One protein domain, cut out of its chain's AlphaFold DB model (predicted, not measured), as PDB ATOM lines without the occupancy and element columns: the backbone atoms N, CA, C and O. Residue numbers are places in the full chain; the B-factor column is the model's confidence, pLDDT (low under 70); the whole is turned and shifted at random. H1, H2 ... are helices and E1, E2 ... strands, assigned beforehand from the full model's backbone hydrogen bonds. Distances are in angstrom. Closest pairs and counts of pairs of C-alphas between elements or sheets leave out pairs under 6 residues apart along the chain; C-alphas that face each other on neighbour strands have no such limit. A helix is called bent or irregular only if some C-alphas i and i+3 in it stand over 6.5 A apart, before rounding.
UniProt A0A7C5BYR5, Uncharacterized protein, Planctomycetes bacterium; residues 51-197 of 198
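What this domain is: This is residues 51 to 197 of the 198 residues of an uncharacterized protein of Planctomycetes bacterium (UniProt A0A7C5BYR5). One strongly twisted, bent sheet of seven strands runs through the middle, its long strands E2, E5 and E4 side by side, with H1 and H2 on one face and H3 on the other. The short strands E1 and E7 extend the sheet beside the first residues of E2, and the small H4 is on the same face as H3. The printed part has 147 residues with four named helices and seven named strands, in the order E1 E2 H1 H2 E3 H3 E4 E5 E6 H4 E7; the class is mixed, helices and strands. The branched sheet has E2 with E3 and E4 with E6 parallel, its other neighbour pairs antiparallel. The whole is compact and rounded, with a radius of gyration of the C-alphas of 14.2 A and spans of 38 by 34 by 26 A.

How they stand to each other: E5, residues 162 to 176, has E2, residues 72 to 83, on one side, with N 80 and O 167 2.8 A apart, and E4, residues 148 to 159, on the other, with N 157 and O 164 2.7 A apart. E4 and E5 form a hairpin. On the other side of E2 from E5 are E1, residues 66 to 69, in a hairpin with E2, with N 69 and O 72 at 2.8 A, and E3, residues 117 to 120, with N 119 and O 79 at 2.8 A. The edge strands E7, residues 193 to 196, and E6, residues 180 to 182, are neighbours of E1, with N 68 and O 194 at 2.9 A, and of E4, with N 181 and O 152 at 3.0 A. H3, residues 127 to 137, is over E4 and E5 at a height over the sheet of 8.1 A; the closest C-alphas of H3 and E4 are those of Ala 131 and Ala 154, 5.1 A apart. On the opposite face, H1, residues 93 to 103, touches H2, residues 107 to 114, at a steep tilt of 66 degrees, opposite ways, the closest C-alphas being those of Pro 97 and Ser 108, 4.9 A apart. E2, H1, H2 and E3 make a strand-helix-strand unit, two parallel neighbour strands with helices between, and its crossover is right-handed. H4, residues 189 to 192, is on the sheet but over none of its strands. Every O i to N i+4 pair is within hydrogen-bond range in H2 and H3, and 4 of 7 in H1; H4 is too short for such a pair.

Where its parts are: E1 begins at C-alpha 66 (21.535, -13.762, 37.883), and E7 ends at C-alpha 196 (17.584, -16.426, 39.853). From first to last C-alpha E5 measures 33.6 A, E4 32.0 A and E2 29.6 A. E2 bends by 70 degrees at residue 75, E4 by 54 degrees at residue 156 and E5 by 100 degrees at residue 173. H1 measures 15.9 A and is irregular, C-alphas 94 and 97 being 7.2 A apart; H3 measures 15.4 A.

The domain as a whole: The C-alphas farthest apart, of Pro 62 and Arg 86, are 40.7 A apart. The printed part has no cut, and no link between named elements is long. Residues 51 to 65 hold no named element. The mean pLDDT of the printed part is 91.7, and residue 87 is under 70.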
ATOM      1  N   ASP A  51      25.190   3.257  20.848       91.06
ATOM      2  CA  ASP A  51      25.934   2.271  20.080       91.06
ATOM      3  C   ASP A  51      26.419   1.159  21.009       91.06
ATOM      4  O   ASP A  51      27.270   1.383  21.875       91.06
ATOM      5  N   VAL A  52      25.875  -0.048  20.842       90.06
ATOM      6  CA  VAL A  52      26.214  -1.168  21.727       90.06
ATOM      7  C   VAL A  52      27.651  -1.652  21.543       90.06
ATOM      8  O   VAL A  52      28.183  -2.296  22.442       90.06
ATOM      9  N   SER A  53      28.315  -1.308  20.431       86.94
ATOM     10  CA  SER A  53      29.743  -1.594  20.238       86.94
ATOM     11  C   SER A  53      30.640  -0.802  21.195       86.94
ATOM     12  O   SER A  53      31.769  -1.208  21.458       86.94
ATOM     13  N   THR A  54      30.123   0.299  21.754       86.31
ATOM     14  CA  THR A  54      30.814   1.127  22.756       86.31
ATOM     15  C   THR A  54      30.528   0.699  24.196       86.31
ATOM     16  O   THR A  54      31.134   1.226  25.129       86.31
ATOM     17  N   LEU A  55      29.595  -0.238  24.399       87.50
ATOM     18  CA  LEU A  55      29.239  -0.753  25.717       87.50
ATOM     19  C   LEU A  55      30.145  -1.927  26.109       87.50
ATOM     20  O   LEU A  55      30.759  -2.570  25.258       87.50
ATOM     21  N   ALA A  56      30.210  -2.230  27.409       75.06
ATOM     22  CA  ALA A  56      30.958  -3.382  27.903       75.06
ATOM     23  C   ALA A  56      30.480  -4.672  27.210       75.06
ATOM     24  O   ALA A  56      29.303  -5.024  27.272       75.06
ATOM     25  N   ALA A  57      31.408  -5.374  26.555       78.25
ATOM     26  CA  ALA A  57      31.128  -6.602  25.809       78.25
ATOM     27  C   ALA A  57      31.130  -7.866  26.690       78.25
ATOM     28  O   ALA A  57      30.958  -8.975  26.183       78.25
ATOM     29  N   GLU A  58      31.347  -7.704  27.996       84.50
ATOM     30  CA  GLU A  58      31.333  -8.793  28.967       84.50
ATOM     31  C   GLU A  58      29.969  -9.488  28.993       84.50
ATOM     32  O   GLU A  58      28.923  -8.848  28.878       84.50
ATOM     33  N   GLY A  59      29.979 -10.810  29.156       79.75
ATOM     34  CA  GLY A  59      28.763 -11.577  29.409       79.75
ATOM     35  C   GLY A  59      28.173 -11.302  30.801       79.75
ATOM     36  O   GLY A  59      28.705 -10.479  31.558       79.75
ATOM     37  N   PRO A  60      27.071 -11.986  31.153       82.56
ATOM     38  CA  PRO A  60      26.518 -11.977  32.508       82.56
ATOM     39  C   PRO A  60      27.625 -12.241  33.541       82.56
ATOM     40  O   PRO A  60      28.406 -13.178  33.354       82.56
ATOM     41  N   PRO A  61      27.761 -11.412  34.592       81.38
ATOM     42  CA  PRO A  61      28.799 -11.629  35.587       81.38
ATOM     43  C   PRO A  61      28.582 -12.964  36.312       81.38
ATOM     44  O   PRO A  61      27.437 -13.354  36.556       81.38
ATOM     45  N   PRO A  62      29.664 -13.667  36.687       74.81
ATOM     46  CA  PRO A  62      29.550 -14.893  37.459       74.81
ATOM     47  C   PRO A  62      29.047 -14.580  38.875       74.81
ATOM     48  O   PRO A  62      29.523 -13.648  39.521       74.81
ATOM     49  N   GLY A  63      28.118 -15.393  39.380       72.56
ATOM     50  CA  GLY A  63      27.569 -15.259  40.733       72.56
ATOM     51  C   GLY A  63      26.111 -14.802  40.764       72.56
ATOM     52  O   GLY A  63      25.471 -14.617  39.735       72.56
ATOM     53  N   LEU A  64      25.560 -14.685  41.973       72.00
ATOM     54  CA  LEU A  64      24.145 -14.379  42.202       72.00
ATOM     55  C   LEU A  64      23.967 -12.936  42.699       72.00
ATOM     56  O   LEU A  64      24.829 -12.438  43.427       72.00
ATOM     57  N   PRO A  65      22.836 -12.278  42.386       82.88
ATOM     58  CA  PRO A  65      21.708 -12.783  41.594       82.88
ATOM     59  C   PRO A  65      21.978 -12.742  40.082       82.88
ATOM     60  O   PRO A  65      22.555 -11.781  39.582       82.88
ATOM     61  N   ILE A  66      21.491 -13.752  39.353       90.69
ATOM     62  CA  ILE A  66      21.535 -13.762  37.883       90.69
ATOM     63  C   ILE A  66      20.235 -13.145  37.371       90.69
ATOM     64  O   ILE A  66      19.146 -13.624  37.699       90.69
ATOM     65  N   LEU A  67      20.355 -12.079  36.578       94.75
ATOM     66  CA  LEU A  67      19.234 -11.544  35.814       94.75
ATOM     67  C   LEU A  67      19.029 -12.390  34.565       94.75
ATOM     68  O   LEU A  67      19.969 -12.629  33.813       94.75
ATOM     69  N   GLU A  68      17.788 -12.784  34.328       95.62
ATOM     70  CA  GLU A  68      17.388 -13.522  33.142       95.62
ATOM     71  C   GLU A  68      16.357 -12.733  32.352       95.62
ATOM     72  O   GLU A  68      15.440 -12.149  32.930       95.62
ATOM     73  N   TYR A  69      16.486 -12.770  31.032       95.88
ATOM     74  CA  TYR A  69      15.488 -12.301  30.086       95.88
ATOM     75  C   TYR A  69      14.906 -13.508  29.359       95.88
ATOM     76  O   TYR A  69      15.628 -14.221  28.666       95.88
ATOM     77  N   GLN A  70      13.614 -13.771  29.566       94.31
ATOM     78  CA  GLN A  70      12.919 -14.947  29.032       94.31
ATOM     79  C   GLN A  70      13.671 -16.273  29.309       94.31
ATOM     80  O   GLN A  70      13.722 -17.167  28.471       94.31
ATOM     81  N   GLY A  71      14.279 -16.388  30.497       93.31
ATOM     82  CA  GLY A  71      15.046 -17.565  30.934       93.31
ATOM     83  C   GLY A  71      16.520 -17.597  30.510       93.31
ATOM     84  O   GLY A  71      17.237 -18.503  30.925       93.31
ATOM     85  N   ILE A  72      16.994 -16.618  29.733       94.25
ATOM     86  CA  ILE A  72      18.391 -16.524  29.283       94.25
ATOM     87  C   ILE A  72      19.149 -15.552  30.194       94.25
ATOM     88  O   ILE A  72      18.686 -14.421  30.347       94.25
ATOM     89  N   PRO A  73      20.304 -15.919  30.779       95.12
ATOM     90  CA  PRO A  73      21.114 -14.998  31.575       95.12
ATOM     91  C   PRO A  73      21.560 -13.759  30.786       95.12
ATOM     92  O   PRO A  73      21.972 -13.856  29.626       95.12
ATOM     93  N   VAL A  74      21.499 -12.580  31.417       95.56
ATOM     94  CA  VAL A  74      21.839 -11.298  30.780       95.56
ATOM     95  C   VAL A  74      22.699 -10.384  31.653       95.56
ATOM     96  O   VAL A  74      22.559 -10.342  32.874       95.56
ATOM     97  N   ARG A  75      23.540  -9.566  31.007       95.25
ATOM     98  CA  ARG A  75      24.208  -8.401  31.604       95.25
ATOM     99  C   ARG A  75      23.548  -7.118  31.118       95.25
ATOM    100  O   ARG A  75      23.511  -6.848  29.924       95.25
ATOM    101  N   VAL A  76      23.097  -6.275  32.038       95.75
ATOM    102  CA  VAL A  76      22.620  -4.917  31.724       95.75
ATOM    103  C   VAL A  76      23.823  -4.048  31.376       95.75
ATOM    104  O   VAL A  76      24.747  -3.936  32.173       95.75
ATOM    105  N   ALA A  77      23.809  -3.432  30.199       95.56
ATOM    106  CA  ALA A  77      24.921  -2.637  29.685       95.56
ATOM    107  C   ALA A  77      24.595  -1.136  29.626       95.56
ATOM    108  O   ALA A  77      25.473  -0.300  29.837       95.56
ATOM    109  N   ALA A  78      23.329  -0.784  29.388       96.75
ATOM    110  CA  ALA A  78      22.865   0.596  29.467       96.75
ATOM    111  C   ALA A  78      21.454   0.698  30.048       96.75
ATOM    112  O   ALA A  78      20.612  -0.182  29.856       96.75
ATOM    113  N   VAL A  79      21.202   1.814  30.727       97.81
ATOM    114  CA  VAL A  79      19.897   2.194  31.267       97.81
ATOM    115  C   VAL A  79      19.563   3.602  30.793       97.81
ATOM    116  O   VAL A  79      20.360   4.526  30.938       97.81
ATOM    117  N   VAL A  80      18.368   3.787  30.250       98.00
ATOM    118  CA  VAL A  80      17.822   5.089  29.875       98.00
ATOM    119  C   VAL A  80      16.650   5.415  30.776       98.00
ATOM    120  O   VAL A  80      15.733   4.612  30.906       98.00
ATOM    121  N   LEU A  81      16.660   6.613  31.351       97.50
ATOM    122  CA  LEU A  81      15.552   7.164  32.124       97.50
ATOM    123  C   LEU A  81      14.990   8.390  31.411       97.50
ATOM    124  O   LEU A  81      15.749   9.271  31.012       97.50
ATOM    125  N   ALA A  82      13.669   8.491  31.286       95.94
ATOM    126  CA  ALA A  82      13.019   9.679  30.740       95.94
ATOM    127  C   ALA A  82      11.732  10.032  31.508       95.94
ATOM    128  O   ALA A  82      11.007   9.133  31.939       95.94
ATOM    129  N   PRO A  83      11.393  11.323  31.658       94.19
ATOM    130  CA  PRO A  83      10.083  11.728  32.163       94.19
ATOM    131  C   PRO A  83       8.953  11.320  31.204       94.19
ATOM    132  O   PRO A  83       9.068  11.523  29.991       94.19
ATOM    133  N   ALA A  84       7.841  10.808  31.743       90.62
ATOM    134  CA  ALA A  84       6.639  10.503  30.966       90.62
ATOM    135  C   ALA A  84       5.715  11.731  30.834       90.62
ATOM    136  O   ALA A  84       5.246  12.301  31.811       90.62
ATOM    137  N   GLY A  85       5.394  12.149  29.617       83.50
ATOM    138  CA  GLY A  85       4.549  13.306  29.321       83.50
ATOM    139  C   GLY A  85       5.128  14.631  29.828       83.50
ATOM    140  O   GLY A  85       6.317  14.918  29.695       83.50
ATOM    141  N   ARG A  86       4.263  15.462  30.422       72.62
ATOM    142  CA  ARG A  86       4.657  16.679  31.162       72.62
ATOM    143  C   ARG A  86       4.926  16.388  32.643       72.62
ATOM    144  O   ARG A  86       4.813  17.293  33.467       72.62
ATOM    145  N   ALA A  87       5.172  15.123  32.993       67.81
ATOM    146  CA  ALA A  87       5.373  14.733  34.377       67.81
ATOM    147  C   ALA A  87       6.656  15.333  34.957       67.81
ATOM    148  O   ALA A  87       7.465  15.974  34.281       67.81
ATOM    149  N   ARG A  88       6.790  15.115  36.263       84.06
ATOM    150  CA  ARG A  88       7.936  15.520  37.065       84.06
ATOM    151  C   ARG A  88       9.245  15.010  36.438       84.06
ATOM    152  O   ARG A  88       9.239  13.987  35.751       84.06
ATOM    153  N   PRO A  89      10.361  15.730  36.651       89.75
ATOM    154  CA  PRO A  89      11.671  15.253  36.230       89.75
ATOM    155  C   PRO A  89      11.960  13.872  36.833       89.75
ATOM    156  O   PRO A  89      11.413  13.521  37.879       89.75
ATOM    157  N   VAL A  90      12.847  13.112  36.180       93.69
ATOM    158  CA  VAL A  90      13.342  11.831  36.710       93.69
ATOM    159  C   VAL A  90      13.809  12.032  38.160       93.69
ATOM    160  O   VAL A  90      14.457  13.049  38.433       93.69
ATOM    161  N   PRO A  91      13.492  11.100  39.083       94.25
ATOM    162  CA  PRO A  91      13.960  11.169  40.461       94.25
ATOM    163  C   PRO A  91      15.470  11.434  40.555       94.25
ATOM    164  O   PRO A  91      16.232  10.967  39.698       94.25
ATOM    165  N   PRO A  92      15.916  12.159  41.592       95.00
ATOM    166  CA  PRO A  92      17.332  12.418  41.802       95.00
ATOM    167  C   PRO A  92      18.083  11.101  42.077       95.00
ATOM    168  O   PRO A  92      17.475  10.081  42.423       95.00
ATOM    169  N   ARG A  93      19.403  11.098  41.856       94.69
ATOM    170  CA  ARG A  93      20.229   9.874  41.797       94.69
ATOM    171  C   ARG A  93      20.173   9.042  43.075       94.69
ATOM    172  O   ARG A  93      20.236   7.820  43.011       94.69
ATOM    173  N   GLU A  94      19.985   9.686  44.215       96.38
ATOM    174  CA  GLU A  94      19.892   9.062  45.536       96.38
ATOM    175  C   GLU A  94      18.666   8.143  45.648       96.38
ATOM    176  O   GLU A  94      18.653   7.205  46.442       96.38
ATOM    177  N   MET A  95      17.639   8.382  44.826       96.81
ATOM    178  CA  MET A  95      16.414   7.583  44.774       96.81
ATOM    179  C   MET A  95      16.458   6.487  43.702       96.81
ATOM    180  O   MET A  95      15.531   5.681  43.612       96.81
ATOM    181  N   TRP A  96      17.509   6.432  42.876       96.94
ATOM    182  CA  TRP A  96      17.610   5.452  41.793       96.94
ATOM    183  C   TRP A  96      17.585   3.997  42.264       96.94
ATOM    184  O   TRP A  96      16.895   3.215  41.615       96.94
ATOM    185  N   PRO A  97      18.209   3.610  43.397       96.88
ATOM    186  CA  PRO A  97      18.062   2.248  43.909       96.88
ATOM    187  C   PRO A  97      16.591   1.856  44.117       96.88
ATOM    188  O   PRO A  97      16.157   0.798  43.670       96.88
ATOM    189  N   GLN A  98      15.785   2.750  44.697       97.44
ATOM    190  CA  GLN A  98      14.360   2.493  44.935       97.44
ATOM    191  C   GLN A  98      13.552   2.505  43.629       97.44
ATOM    192  O   GLN A  98      12.608   1.731  43.480       97.44
ATOM    193  N   LEU A  99      13.919   3.370  42.677       97.00
ATOM    194  CA  LEU A  99      13.324   3.405  41.339       97.00
ATOM    195  C   LEU A  99      13.593   2.102  40.574       97.00
ATOM    196  O   LEU A  99      12.680   1.564  39.953       97.00
ATOM    197  N   PHE A 100      14.814   1.572  40.630       97.38
ATOM    198  CA  PHE A 100      15.155   0.307  39.986       97.38
ATOM    199  C   PHE A 100      14.412  -0.860  40.637       97.38
ATOM    200  O   PHE A 100      13.800  -1.657  39.931       97.38
ATOM    201  N   ASP A 101      14.338  -0.919  41.965       96.50
ATOM    202  CA  ASP A 101      13.560  -1.966  42.639       96.50
ATOM    203  C   ASP A 101      12.044  -1.873  42.397       96.50
ATOM    204  O   ASP A 101      11.331  -2.873  42.535       96.50
ATOM    205  N   ALA A 102      11.534  -0.711  41.973       96.06
ATOM    206  CA  ALA A 102      10.148  -0.572  41.531       96.06
ATOM    207  C   ALA A 102       9.865  -1.289  40.196       96.06
ATOM    208  O   ALA A 102       8.721  -1.679  39.958       96.06
ATOM    209  N   VAL A 103      10.886  -1.514  39.356       96.00
ATOM    210  CA  VAL A 103      10.782  -2.326  38.127       96.00
ATOM    211  C   VAL A 103      10.487  -3.778  38.513       96.00
ATOM    212  O   VAL A 103       9.440  -4.342  38.184       96.00
ATOM    213  N   PHE A 104      11.377  -4.367  39.307       94.06
ATOM    214  CA  PHE A 104      11.150  -5.618  40.018       94.06
ATOM    215  C   PHE A 104      12.093  -5.731  41.225       94.06
ATOM    216  O   PHE A 104      13.202  -5.195  41.193       94.06
ATOM    217  N   PRO A 105      11.684  -6.443  42.295       93.00
ATOM    218  CA  PRO A 105      12.462  -6.487  43.529       93.00
ATOM    219  C   PRO A 105      13.840  -7.126  43.335       93.00
ATOM    220  O   PRO A 105      13.920  -8.304  42.985       93.00
ATOM    221  N   GLY A 106      14.908  -6.386  43.641       92.69
ATOM    222  CA  GLY A 106      16.297  -6.835  43.519       92.69
ATOM    223  C   GLY A 106      17.002  -6.327  42.262       92.69
ATOM    224  O   GLY A 106      18.188  -6.610  42.091       92.69
ATOM    225  N   PHE A 107      16.315  -5.573  41.398       95.12
ATOM    226  CA  PHE A 107      16.929  -4.989  40.211       95.12
ATOM    227  C   PHE A 107      18.014  -3.965  40.556       95.12
ATOM    228  O   PHE A 107      19.000  -3.865  39.833       95.12
ATOM    229  N   SER A 108      17.886  -3.244  41.674       95.19
ATOM    230  CA  SER A 108      18.903  -2.277  42.110       95.19
ATOM    231  C   SER A 108      20.288  -2.912  42.263       95.19
ATOM    232  O   SER A 108      21.266  -2.379  41.746       95.19
ATOM    233  N   ARG A 109      20.354  -4.101  42.876       92.12
ATOM    234  CA  ARG A 109      21.590  -4.882  43.048       92.12
ATOM    235  C   ARG A 109      22.176  -5.352  41.723       92.12
ATOM    236  O   ARG A 109      23.390  -5.419  41.588       92.12
ATOM    237  N   VAL A 110      21.320  -5.674  40.753       93.06
ATOM    238  CA  VAL A 110      21.755  -6.037  39.399       93.06
ATOM    239  C   VAL A 110      22.357  -4.833  38.686       93.06
ATOM    240  O   VAL A 110      23.406  -4.949  38.065       93.06
ATOM    241  N   VAL A 111      21.719  -3.665  38.773       93.62
ATOM    242  CA  VAL A 111      22.272  -2.432  38.198       93.62
ATOM    243  C   VAL A 111      23.610  -2.088  38.856       93.62
ATOM    244  O   VAL A 111      24.559  -1.751  38.157       93.62
ATOM    245  N   GLU A 112      23.708  -2.221  40.177       91.69
ATOM    246  CA  GLU A 112      24.951  -2.003  40.919       91.69
ATOM    247  C   GLU A 112      26.063  -2.974  40.493       91.69
ATOM    248  O   GLU A 112      27.166  -2.529  40.181       91.69
ATOM    249  N   SER A 113      25.777  -4.279  40.409       90.00
ATOM    250  CA  SER A 113      26.779  -5.288  40.042       90.00
ATOM    251  C   SER A 113      27.194  -5.216  38.572       90.00
ATOM    252  O   SER A 113      28.351  -5.468  38.235       90.00
ATOM    253  N   HIS A 114      26.265  -4.873  37.680       91.75
ATOM    254  CA  HIS A 114      26.526  -4.807  36.246       91.75
ATOM    255  C   HIS A 114      27.233  -3.512  35.834       91.75
ATOM    256  O   HIS A 114      27.910  -3.505  34.806       91.75
ATOM    257  N   GLY A 115      27.079  -2.430  36.607       91.00
ATOM    258  CA  GLY A 115      27.675  -1.124  36.324       91.00
ATOM    259  C   GLY A 115      27.318  -0.545  34.944       91.00
ATOM    260  O   GLY A 115      28.229  -0.147  34.215       91.00
ATOM    261  N   PRO A 116      26.034  -0.503  34.534       93.94
ATOM    262  CA  PRO A 116      25.656  -0.046  33.205       93.94
ATOM    263  C   PRO A 116      25.853   1.463  33.029       93.94
ATOM    264  O   PRO A 116      25.794   2.248  33.979       93.94
ATOM    265  N   VAL A 117      25.969   1.899  31.775       93.81
ATOM    266  CA  VAL A 117      25.936   3.324  31.434       93.81
ATOM    267  C   VAL A 117      24.511   3.851  31.601       93.81
ATOM    268  O   VAL A 117      23.598   3.416  30.898       93.81
ATOM    269  N   ILE A 118      24.312   4.817  32.500       95.00
ATOM    270  CA  ILE A 118      22.989   5.405  32.753       95.00
ATOM    271  C   ILE A 118      22.862   6.762  32.054       95.00
ATOM    272  O   ILE A 118      23.630   7.686  32.329       95.00
ATOM    273  N   ARG A 119      21.863   6.903  31.176       94.69
ATOM    274  CA  ARG A 119      21.543   8.139  30.449       94.69
ATOM    275  C   ARG A 119      20.168   8.664  30.848       94.69
ATOM    276  O   ARG A 119      19.221   7.899  30.995       94.69
ATOM    277  N   VAL A 120      20.045   9.983  30.968       94.19
ATOM    278  CA  VAL A 120      18.756  10.648  31.197       94.19
ATOM    279  C   VAL A 120      18.355  11.379  29.926       94.19
ATOM    280  O   VAL A 120      19.068  12.262  29.455       94.19
ATOM    281  N   TRP A 121      17.229  10.983  29.349       94.50
ATOM    282  CA  TRP A 121      16.681  11.579  28.140       94.50
ATOM    283  C   TRP A 121      15.707  12.720  28.459       94.50
ATOM    284  O   TRP A 121      15.150  12.787  29.561       94.50
ATOM    285  N   PRO A 122      15.448  13.612  27.483       91.81
ATOM    286  CA  PRO A 122      14.399  14.617  27.604       91.81
ATOM    287  C   PRO A 122      13.011  13.992  27.842       91.81
ATOM    288  O   PRO A 122      12.807  12.819  27.514       91.81
ATOM    289  N   PRO A 123      12.029  14.771  28.333       92.12
ATOM    290  CA  PRO A 123      10.642  14.321  28.463       92.12
ATOM    291  C   PRO A 123      10.073  13.757  27.156       92.12
ATOM    292  O   PRO A 123      10.305  14.314  26.079       92.12
ATOM    293  N   GLN A 124       9.303  12.672  27.248       92.69
ATOM    294  CA  GLN A 124       8.678  12.013  26.095       92.69
ATOM    295  C   GLN A 124       7.164  12.091  26.197       92.69
ATOM    296  O   GLN A 124       6.613  11.907  27.269       92.69
ATOM    297  N   LEU A 125       6.465  12.340  25.091       86.75
ATOM    298  CA  LEU A 125       5.021  12.606  25.127       86.75
ATOM    299  C   LEU A 125       4.167  11.382  25.494       86.75
ATOM    300  O   LEU A 125       3.071  11.561  26.023       86.75
ATOM    301  N   SER A 126       4.649  10.170  25.218       89.12
ATOM    302  CA  SER A 126       3.944   8.917  25.499       89.12
ATOM    303  C   SER A 126       4.912   7.756  25.733       89.12
ATOM    304  O   SER A 126       6.072   7.803  25.319       89.12
ATOM    305  N   GLU A 127       4.407   6.699  26.368       88.38
ATOM    306  CA  GLU A 127       5.130   5.448  26.633       88.38
ATOM    307  C   GLU A 127       5.493   4.727  25.325       88.38
ATOM    308  O   GLU A 127       6.657   4.413  25.083       88.38
ATOM    309  N   SER A 128       4.519   4.572  24.421       88.81
ATOM    310  CA  SER A 128       4.724   3.958  23.102       88.81
ATOM    311  C   SER A 128       5.684   4.755  22.214       88.81
ATOM    312  O   SER A 128       6.529   4.182  21.527       88.81
ATOM    313  N   GLY A 129       5.602   6.089  22.260       90.81
ATOM    314  CA  GLY A 129       6.498   6.972  21.516       90.81
ATOM    315  C   GLY A 129       7.936   6.893  22.025       90.81
ATOM    316  O   GLY A 129       8.875   6.938  21.230       90.81
ATOM    317  N   PHE A 130       8.114   6.724  23.338       95.31
ATOM    318  CA  PHE A 130       9.427   6.482  23.920       95.31
ATOM    319  C   PHE A 130      10.011   5.144  23.490       95.31
ATOM    320  O   PHE A 130      11.149   5.150  23.040       95.31
ATOM    321  N   ALA A 131       9.269   4.035  23.576       96.25
ATOM    322  CA  ALA A 131       9.787   2.723  23.182       96.25
ATOM    323  C   ALA A 131      10.262   2.729  21.719       96.25
ATOM    324  O   ALA A 131      11.412   2.400  21.439       96.25
ATOM    325  N   HIS A 132       9.427   3.234  20.803       94.94
ATOM    326  CA  HIS A 132       9.791   3.375  19.392       94.94
ATOM    327  C   HIS A 132      11.058   4.223  19.196       94.94
ATOM    328  O   HIS A 132      11.959   3.850  18.445       94.94
ATOM    329  N   ARG A 133      11.152   5.373  19.876       95.06
ATOM    330  CA  ARG A 133      12.337   6.236  19.797       95.06
ATOM    331  C   ARG A 133      13.570   5.558  20.385       95.06
ATOM    332  O   ARG A 133      14.627   5.615  19.776       95.06
ATOM    333  N   PHE A 134      13.440   4.923  21.543       97.19
ATOM    334  CA  PHE A 134      14.514   4.197  22.205       97.19
ATOM    335  C   PHE A 134      15.111   3.139  21.282       97.19
ATOM    336  O   PHE A 134      16.313   3.173  21.033       97.19
ATOM    337  N   PHE A 135      14.282   2.292  20.672       95.75
ATOM    338  CA  PHE A 135      14.758   1.272  19.735       95.75
ATOM    339  C   PHE A 135      15.408   1.862  18.480       95.75
ATOM    340  O   PHE A 135      16.379   1.305  17.984       95.75
ATOM    341  N   ALA A 136      14.929   3.007  17.988       94.06
ATOM    342  CA  ALA A 136      15.549   3.683  16.849       94.06
ATOM    343  C   ALA A 136      16.942   4.264  17.171       94.06
ATOM    344  O   ALA A 136      17.790   4.368  16.278       94.06
ATOM    345  N   GLU A 137      17.188   4.653  18.424       95.44
ATOM    346  CA  GLU A 137      18.470   5.211  18.875       95.44
ATOM    347  C   GLU A 137      19.477   4.135  19.305       95.44
ATOM    348  O   GLU A 137      20.682   4.390  19.273       95.44
ATOM    349  N   VAL A 138      19.021   2.928  19.661       94.12
ATOM    350  CA  VAL A 138      19.903   1.781  19.915       94.12
ATOM    351  C   VAL A 138      20.449   1.254  18.588       94.12
ATOM    352  O   VAL A 138      19.700   0.844  17.702       94.12
ATOM    353  N   LYS A 139      21.773   1.265  18.433       92.19
ATOM    354  CA  LYS A 139      22.460   0.746  17.247       92.19
ATOM    355  C   LYS A 139      23.016  -0.630  17.568       92.19
ATOM    356  O   LYS A 139      24.006  -0.751  18.287       92.19
ATOM    357  N   PHE A 140      22.351  -1.657  17.050       88.62
ATOM    358  CA  PHE A 140      22.846  -3.027  17.096       88.62
ATOM    359  C   PHE A 140      23.883  -3.273  15.993       88.62
ATOM    360  O   PHE A 140      23.787  -2.674  14.920       88.62
ATOM    361  N   PRO A 141      24.858  -4.167  16.224       82.19
ATOM    362  CA  PRO A 141      25.794  -4.573  15.198       82.19
ATOM    363  C   PRO A 141      25.119  -5.589  14.268       82.19
ATOM    364  O   PRO A 141      24.371  -6.457  14.714       82.19
ATOM    365  N   GLY A 142      25.433  -5.516  12.976       80.44
ATOM    366  CA  GLY A 142      24.958  -6.484  11.986       80.44
ATOM    367  C   GLY A 142      23.573  -6.176  11.411       80.44
ATOM    368  O   GLY A 142      23.127  -5.029  11.385       80.44
ATOM    369  N   THR A 143      22.924  -7.212  10.879       81.56
ATOM    370  CA  THR A 143      21.676  -7.088  10.112       81.56
ATOM    371  C   THR A 143      20.455  -7.330  11.006       81.56
ATOM    372  O   THR A 143      20.461  -8.287  11.788       81.56
ATOM    373  N   PRO A 144      19.376  -6.532  10.886       78.38
ATOM    374  CA  PRO A 144      18.122  -6.794  11.592       78.38
ATOM    375  C   PRO A 144      17.623  -8.232  11.385       78.38
ATOM    376  O   PRO A 144      17.635  -8.743  10.267       78.38
ATOM    377  N   GLY A 145      17.177  -8.880  12.464       78.50
ATOM    378  CA  GLY A 145      16.666 -10.258  12.440       78.50
ATOM    379  C   GLY A 145      17.735 -11.353  12.523       78.50
ATOM    380  O   GLY A 145      17.387 -12.521  12.681       78.50
ATOM    381  N   GLN A 146      19.024 -11.010  12.465       87.31
ATOM    382  CA  GLN A 146      20.095 -11.962  12.753       87.31
ATOM    383  C   GLN A 146      20.185 -12.229  14.260       87.31
ATOM    384  O   GLN A 146      20.041 -11.309  15.065       87.31
ATOM    385  N   ALA A 147      20.465 -13.479  14.641       89.81
ATOM    386  CA  ALA A 147      20.742 -13.809  16.032       89.81
ATOM    387  C   ALA A 147      21.949 -13.002  16.535       89.81
ATOM    388  O   ALA A 147      23.037 -13.066  15.957       89.81
ATOM    389  N   MET A 148      21.752 -12.245  17.610       91.38
ATOM    390  CA  MET A 148      22.768 -11.379  18.192       91.38
ATOM    391  C   MET A 148      22.706 -11.425  19.715       91.38
ATOM    392  O   MET A 148      21.633 -11.601  20.290       91.38
ATOM    393  N   PRO A 149      23.842 -11.251  20.400       93.06
ATOM    394  CA  PRO A 149      23.892 -11.297  21.855       93.06
ATOM    395  C   PRO A 149      23.391  -9.996  22.499       93.06
ATOM    396  O   PRO A 149      23.786  -9.689  23.612       93.06
ATOM    397  N   TRP A 150      22.600  -9.180  21.801       94.56
ATOM    398  CA  TRP A 150      22.159  -7.870  22.264       94.56
ATOM    399  C   TRP A 150      20.652  -7.758  22.158       94.56
ATOM    400  O   TRP A 150      20.064  -8.112  21.137       94.56
ATOM    401  N   CYS A 151      20.039  -7.237  23.209       95.12
ATOM    402  CA  CYS A 151      18.614  -6.976  23.252       95.12
ATOM    403  C   CYS A 151      18.341  -5.618  23.898       95.12
ATOM    404  O   CYS A 151      19.153  -5.103  24.676       95.12
ATOM    405  N   ALA A 152      17.190  -5.033  23.575       97.19
ATOM    406  CA  ALA A 152      16.733  -3.799  24.189       97.19
ATOM    407  C   ALA A 152      15.251  -3.876  24.564       97.19
ATOM    408  O   ALA A 152      14.414  -4.283  23.765       97.19
ATOM    409  N   VAL A 153      14.915  -3.447  25.776       98.06
ATOM    410  CA  VAL A 153      13.539  -3.454  26.281       98.06
ATOM    411  C   VAL A 153      13.178  -2.070  26.785       98.06
ATOM    412  O   VAL A 153      13.988  -1.438  27.457       98.06
ATOM    413  N   ALA A 154      11.976  -1.583  26.485       98.38
ATOM    414  CA  ALA A 154      11.525  -0.280  26.966       98.38
ATOM    415  C   ALA A 154      10.076  -0.283  27.433       98.38
ATOM    416  O   ALA A 154       9.222  -0.903  26.812       98.38
ATOM    417  N   GLY A 155       9.791   0.476  28.488       97.38
ATOM    418  CA  GLY A 155       8.438   0.621  29.006       97.38
ATOM    419  C   GLY A 155       8.332   1.544  30.217       97.38
ATOM    420  O   GLY A 155       9.318   2.159  30.635       97.38
ATOM    421  N   PRO A 156       7.128   1.666  30.790       96.62
ATOM    422  CA  PRO A 156       6.877   2.522  31.935       96.62
ATOM    423  C   PRO A 156       7.253   1.842  33.252       96.62
ATOM    424  O   PRO A 156       7.121   0.630  33.425       96.62
ATOM    425  N   VAL A 157       7.655   2.653  34.222       96.44
ATOM    426  CA  VAL A 157       7.912   2.272  35.609       96.44
ATOM    427  C   VAL A 157       7.115   3.212  36.496       96.44
ATOM    428  O   VAL A 157       7.224   4.438  36.404       96.44
ATOM    429  N   ARG A 158       6.303   2.636  37.383       94.69
ATOM    430  CA  ARG A 158       5.576   3.402  38.389       94.69
ATOM    431  C   ARG A 158       6.463   3.556  39.615       94.69
ATOM    432  O   ARG A 158       6.784   2.566  40.263       94.69
ATOM    433  N   PHE A 159       6.828   4.788  39.949       94.69
ATOM    434  CA  PHE A 159       7.622   5.081  41.134       94.69
ATOM    435  C   PHE A 159       6.962   6.200  41.930       94.69
ATOM    436  O   PHE A 159       6.841   7.327  41.443       94.69
ATOM    437  N   GLN A 160       6.519   5.880  43.149       90.31
ATOM    438  CA  GLN A 160       5.669   6.766  43.951       90.31
ATOM    439  C   GLN A 160       4.465   7.248  43.112       90.31
ATOM    440  O   GLN A 160       3.820   6.454  42.423       90.31
ATOM    441  N   ASP A 161       4.210   8.556  43.102       88.06
ATOM    442  CA  ASP A 161       3.122   9.164  42.345       88.06
ATOM    443  C   ASP A 161       3.496   9.582  40.915       88.06
ATOM    444  O   ASP A 161       2.651  10.127  40.202       88.06
ATOM    445  N   GLN A 162       4.690   9.247  40.405       90.31
ATOM    446  CA  GLN A 162       5.111   9.558  39.023       90.31
ATOM    447  C   GLN A 162       5.362   8.325  38.131       90.31
ATOM    448  O   GLN A 162       5.574   7.212  38.615       90.31
ATOM    449  N   SER A 163       5.209   8.503  36.813       91.62
ATOM    450  CA  SER A 163       5.571   7.501  35.799       91.62
ATOM    451  C   SER A 163       6.898   7.920  35.176       91.62
ATOM    452  O   SER A 163       7.048   9.064  34.740       91.62
ATOM    453  N   VAL A 164       7.862   7.007  35.184       96.00
ATOM    454  CA  VAL A 164       9.189   7.178  34.592       96.00
ATOM    455  C   VAL A 164       9.314   6.162  33.469       96.00
ATOM    456  O   VAL A 164       8.916   5.014  33.625       96.00
ATOM    457  N   LEU A 165       9.860   6.570  32.334       97.38
ATOM    458  CA  LEU A 165      10.107   5.672  31.216       97.38
ATOM    459  C   LEU A 165      11.511   5.096  31.345       97.38
ATOM    460  O   LEU A 165      12.466   5.843  31.570       97.38
ATOM    461  N   LEU A 166      11.613   3.779  31.214       98.19
ATOM    462  CA  LEU A 166      12.844   3.019  31.356       98.19
ATOM    463  C   LEU A 166      13.147   2.294  30.050       98.19
ATOM    464  O   LEU A 166      12.307   1.554  29.545       98.19
ATOM    465  N   GLY A 167      14.353   2.490  29.530       98.25
ATOM    466  CA  GLY A 167      14.936   1.678  28.467       98.25
ATOM    467  C   GLY A 167      16.122   0.894  29.017       98.25
ATOM    468  O   GLY A 167      16.962   1.461  29.710       98.25
ATOM    469  N   LEU A 168      16.202  -0.394  28.720       98.12
ATOM    470  CA  LEU A 168      17.306  -1.274  29.079       98.12
ATOM    471  C   LEU A 168      17.956  -1.780  27.801       98.12
ATOM    472  O   LEU A 168      17.259  -2.256  26.912       98.12
ATOM    473  N   VAL A 169      19.281  -1.705  27.728       97.25
ATOM    474  CA  VAL A 169      20.078  -2.449  26.747       97.25
ATOM    475  C   VAL A 169      20.898  -3.462  27.515       97.25
ATOM    476  O   VAL A 169      21.563  -3.114  28.495       97.25
ATOM    477  N   PHE A 170      20.851  -4.713  27.086       95.81
ATOM    478  CA  PHE A 170      21.533  -5.799  27.766       95.81
ATOM    479  C   PHE A 170      22.098  -6.805  26.778       95.81
ATOM    480  O   PHE A 170      21.618  -6.958  25.653       95.81
ATOM    481  N   ARG A 171      23.152  -7.474  27.230       94.81
ATOM    482  CA  ARG A 171      23.823  -8.541  26.516       94.81
ATOM    483  C   ARG A 171      23.328  -9.885  27.034       94.81
ATOM    484  O   ARG A 171      23.326 -10.090  28.244       94.81
ATOM    485  N   THR A 172      22.927 -10.784  26.150       94.25
ATOM    486  CA  THR A 172      22.561 -12.164  26.496       94.25
ATOM    487  C   THR A 172      23.803 -13.056  26.538       94.25
ATOM    488  O   THR A 172      24.801 -12.770  25.874       94.25
ATOM    489  N   GLU A 173      23.754 -14.130  27.328       93.31
ATOM    490  CA  GLU A 173      24.807 -15.157  27.357       93.31
ATOM    491  C   GLU A 173      25.037 -15.770  25.969       93.31
ATOM    492  O   GLU A 173      26.172 -15.848  25.496       93.31
ATOM    493  N   GLU A 174      23.947 -16.110  25.280       91.56
ATOM    494  CA  GLU A 174      23.953 -16.677  23.931       91.56
ATOM    495  C   GLU A 174      23.266 -15.731  22.929       91.56
ATOM    496  O   GLU A 174      22.360 -14.988  23.317       91.56
ATOM    497  N   PRO A 175      23.653 -15.718  21.637       92.50
ATOM    498  CA  PRO A 175      22.959 -14.929  20.619       92.50
ATOM    499  C   PRO A 175      21.479 -15.307  20.483       92.50
ATOM    500  O   PRO A 175      21.143 -16.481  20.363       92.50
ATOM    501  N   THR A 176      20.592 -14.310  20.424       91.50
ATOM    502  CA  THR A 176      19.141 -14.523  20.301       91.50
ATOM    503  C   THR A 176      18.545 -13.715  19.153       91.50
ATOM    504  O   THR A 176      19.119 -12.723  18.706       91.50
ATOM    505  N   VAL A 177      17.362 -14.120  18.686       91.19
ATOM    506  CA  VAL A 177      16.567 -13.370  17.697       91.19
ATOM    507  C   VAL A 177      15.549 -12.419  18.346       91.19
ATOM    508  O   VAL A 177      14.702 -11.869  17.649       91.19
ATOM    509  N   LEU A 178      15.608 -12.230  19.673       90.12
ATOM    510  CA  LEU A 178      14.607 -11.464  20.428       90.12
ATOM    511  C   LEU A 178      14.680  -9.957  20.129       90.12
ATOM    512  O   LEU A 178      13.646  -9.307  20.013       90.12
ATOM    513  N   GLY A 179      15.887  -9.407  19.957       90.69
ATOM    514  CA  GLY A 179      16.106  -8.039  19.475       90.69
ATOM    515  C   GLY A 179      15.524  -6.955  20.387       90.69
ATOM    516  O   GLY A 179      16.183  -6.510  21.324       90.69
ATOM    517  N   THR A 180      14.309  -6.488  20.100       94.62
ATOM    518  CA  THR A 180      13.662  -5.403  20.854       94.62
ATOM    519  C   THR A 180      12.260  -5.766  21.308       94.62
ATOM    520  O   THR A 180      11.464  -6.225  20.490       94.62
ATOM    521  N   GLU A 181      11.916  -5.461  22.557       95.88
ATOM    522  CA  GLU A 181      10.574  -5.707  23.097       95.88
ATOM    523  C   GLU A 181      10.052  -4.500  23.889       95.88
ATOM    524  O   GLU A 181      10.743  -3.934  24.738       95.88
ATOM    525  N   ALA A 182       8.816  -4.082  23.610       97.12
ATOM    526  CA  ALA A 182       8.139  -3.039  24.377       97.12
ATOM    527  C   ALA A 182       7.340  -3.655  25.532       97.12
ATOM    528  O   ALA A 182       6.647  -4.654  25.364       97.12
ATOM    529  N   VAL A 183       7.402  -3.019  26.697       96.56
ATOM    530  CA  VAL A 183       6.605  -3.365  27.871       96.56
ATOM    531  C   VAL A 183       5.455  -2.368  27.984       96.56
ATOM    532  O   VAL A 183       5.676  -1.187  28.237       96.56
ATOM    533  N   ASP A 184       4.223  -2.854  27.844       92.69
ATOM    534  CA  ASP A 184       3.025  -1.997  27.802       92.69
ATOM    535  C   ASP A 184       2.539  -1.516  29.178       92.69
ATOM    536  O   ASP A 184       1.652  -0.673  29.274       92.69
ATOM    537  N   SER A 185       3.051  -2.089  30.271       94.00
ATOM    538  CA  SER A 185       2.608  -1.730  31.623       94.00
ATOM    539  C   SER A 185       3.689  -1.964  32.678       94.00
ATOM    540  O   SER A 185       4.518  -2.860  32.510       94.00
ATOM    541  N   PRO A 186       3.655  -1.256  33.824       93.06
ATOM    542  CA  PRO A 186       4.653  -1.430  34.883       93.06
ATOM    543  C   PRO A 186       4.771  -2.862  35.430       93.06
ATOM    544  O   PRO A 186       5.824  -3.251  35.920       93.06
ATOM    545  N   THR A 187       3.716  -3.676  35.350       93.31
ATOM    546  CA  THR A 187       3.753  -5.083  35.785       93.31
ATOM    547  C   THR A 187       4.339  -6.020  34.728       93.31
ATOM    548  O   THR A 187       4.746  -7.133  35.067       93.31
ATOM    549  N   GLY A 188       4.414  -5.587  33.465       95.44
ATOM    550  CA  GLY A 188       4.927  -6.380  32.350       95.44
ATOM    551  C   GLY A 188       6.409  -6.731  32.479       95.44
ATOM    552  O   GLY A 188       6.794  -7.829  32.090       95.44
ATOM    553  N   TRP A 189       7.215  -5.888  33.137       96.62
ATOM    554  CA  TRP A 189       8.639  -6.157  33.385       96.62
ATOM    555  C   TRP A 189       8.885  -7.511  34.062       96.62
ATOM    556  O   TRP A 189       9.802  -8.232  33.689       96.62
ATOM    557  N   ARG A 190       8.024  -7.898  35.013       94.25
ATOM    558  CA  ARG A 190       8.133  -9.166  35.759       94.25
ATOM    559  C   ARG A 190       7.730 -10.399  34.952       94.25
ATOM    560  O   ARG A 190       7.927 -11.511  35.422       94.25
ATOM    561  N   LYS A 191       7.111 -10.214  33.784       94.56
ATOM    562  CA  LYS A 191       6.746 -11.321  32.888       94.56
ATOM    563  C   LYS A 191       7.926 -11.765  32.032       94.56
ATOM    564  O   LYS A 191       7.979 -12.923  31.643       94.56
ATOM    565  N   ILE A 192       8.836 -10.837  31.740       95.19
ATOM    566  CA  ILE A 192       9.958 -11.046  30.820       95.19
ATOM    567  C   ILE A 192      11.304 -11.122  31.539       95.19
ATOM    568  O   ILE A 192      12.227 -11.730  31.006       95.19
ATOM    569  N   PHE A 193      11.412 -10.548  32.742       96.38
ATOM    570  CA  PHE A 193      12.603 -10.645  33.578       96.38
ATOM    571  C   PHE A 193      12.355 -11.476  34.831       96.38
ATOM    572  O   PHE A 193      11.378 -11.270  35.556       96.38
ATOM    573  N   SER A 194      13.307 -12.358  35.123       94.69
ATOM    574  CA  SER A 194      13.391 -13.124  36.363       94.69
ATOM    575  C   SER A 194      14.748 -12.913  37.027       94.69
ATOM    576  O   SER A 194      15.761 -12.672  36.373       94.69
ATOM    577  N   LEU A 195      14.765 -12.994  38.357       92.19
ATOM    578  CA  LEU A 195      16.000 -13.064  39.130       92.19
ATOM    579  C   LEU A 195      16.143 -14.472  39.676       92.19
ATOM    580  O   LEU A 195      15.366 -14.880  40.544       92.19
ATOM    581  N   ARG A 196      17.168 -15.184  39.215       85.88
ATOM    582  CA  ARG A 196      17.584 -16.426  39.853       85.88
ATOM    583  C   ARG A 196      18.326 -16.055  41.135       85.88
ATOM    584  O   ARG A 196      19.373 -15.402  41.097       85.88
ATOM    585  N   ARG A 197      17.729 -16.394  42.278       72.81
ATOM    586  CA  ARG A 197      18.329 -16.217  43.608       72.81
ATOM    587  C   ARG A 197      19.043 -17.504  44.029       72.81
ATOM    588  O   ARG A 197      18.711 -18.569  43.514       72.81
TER     589      ARG A 197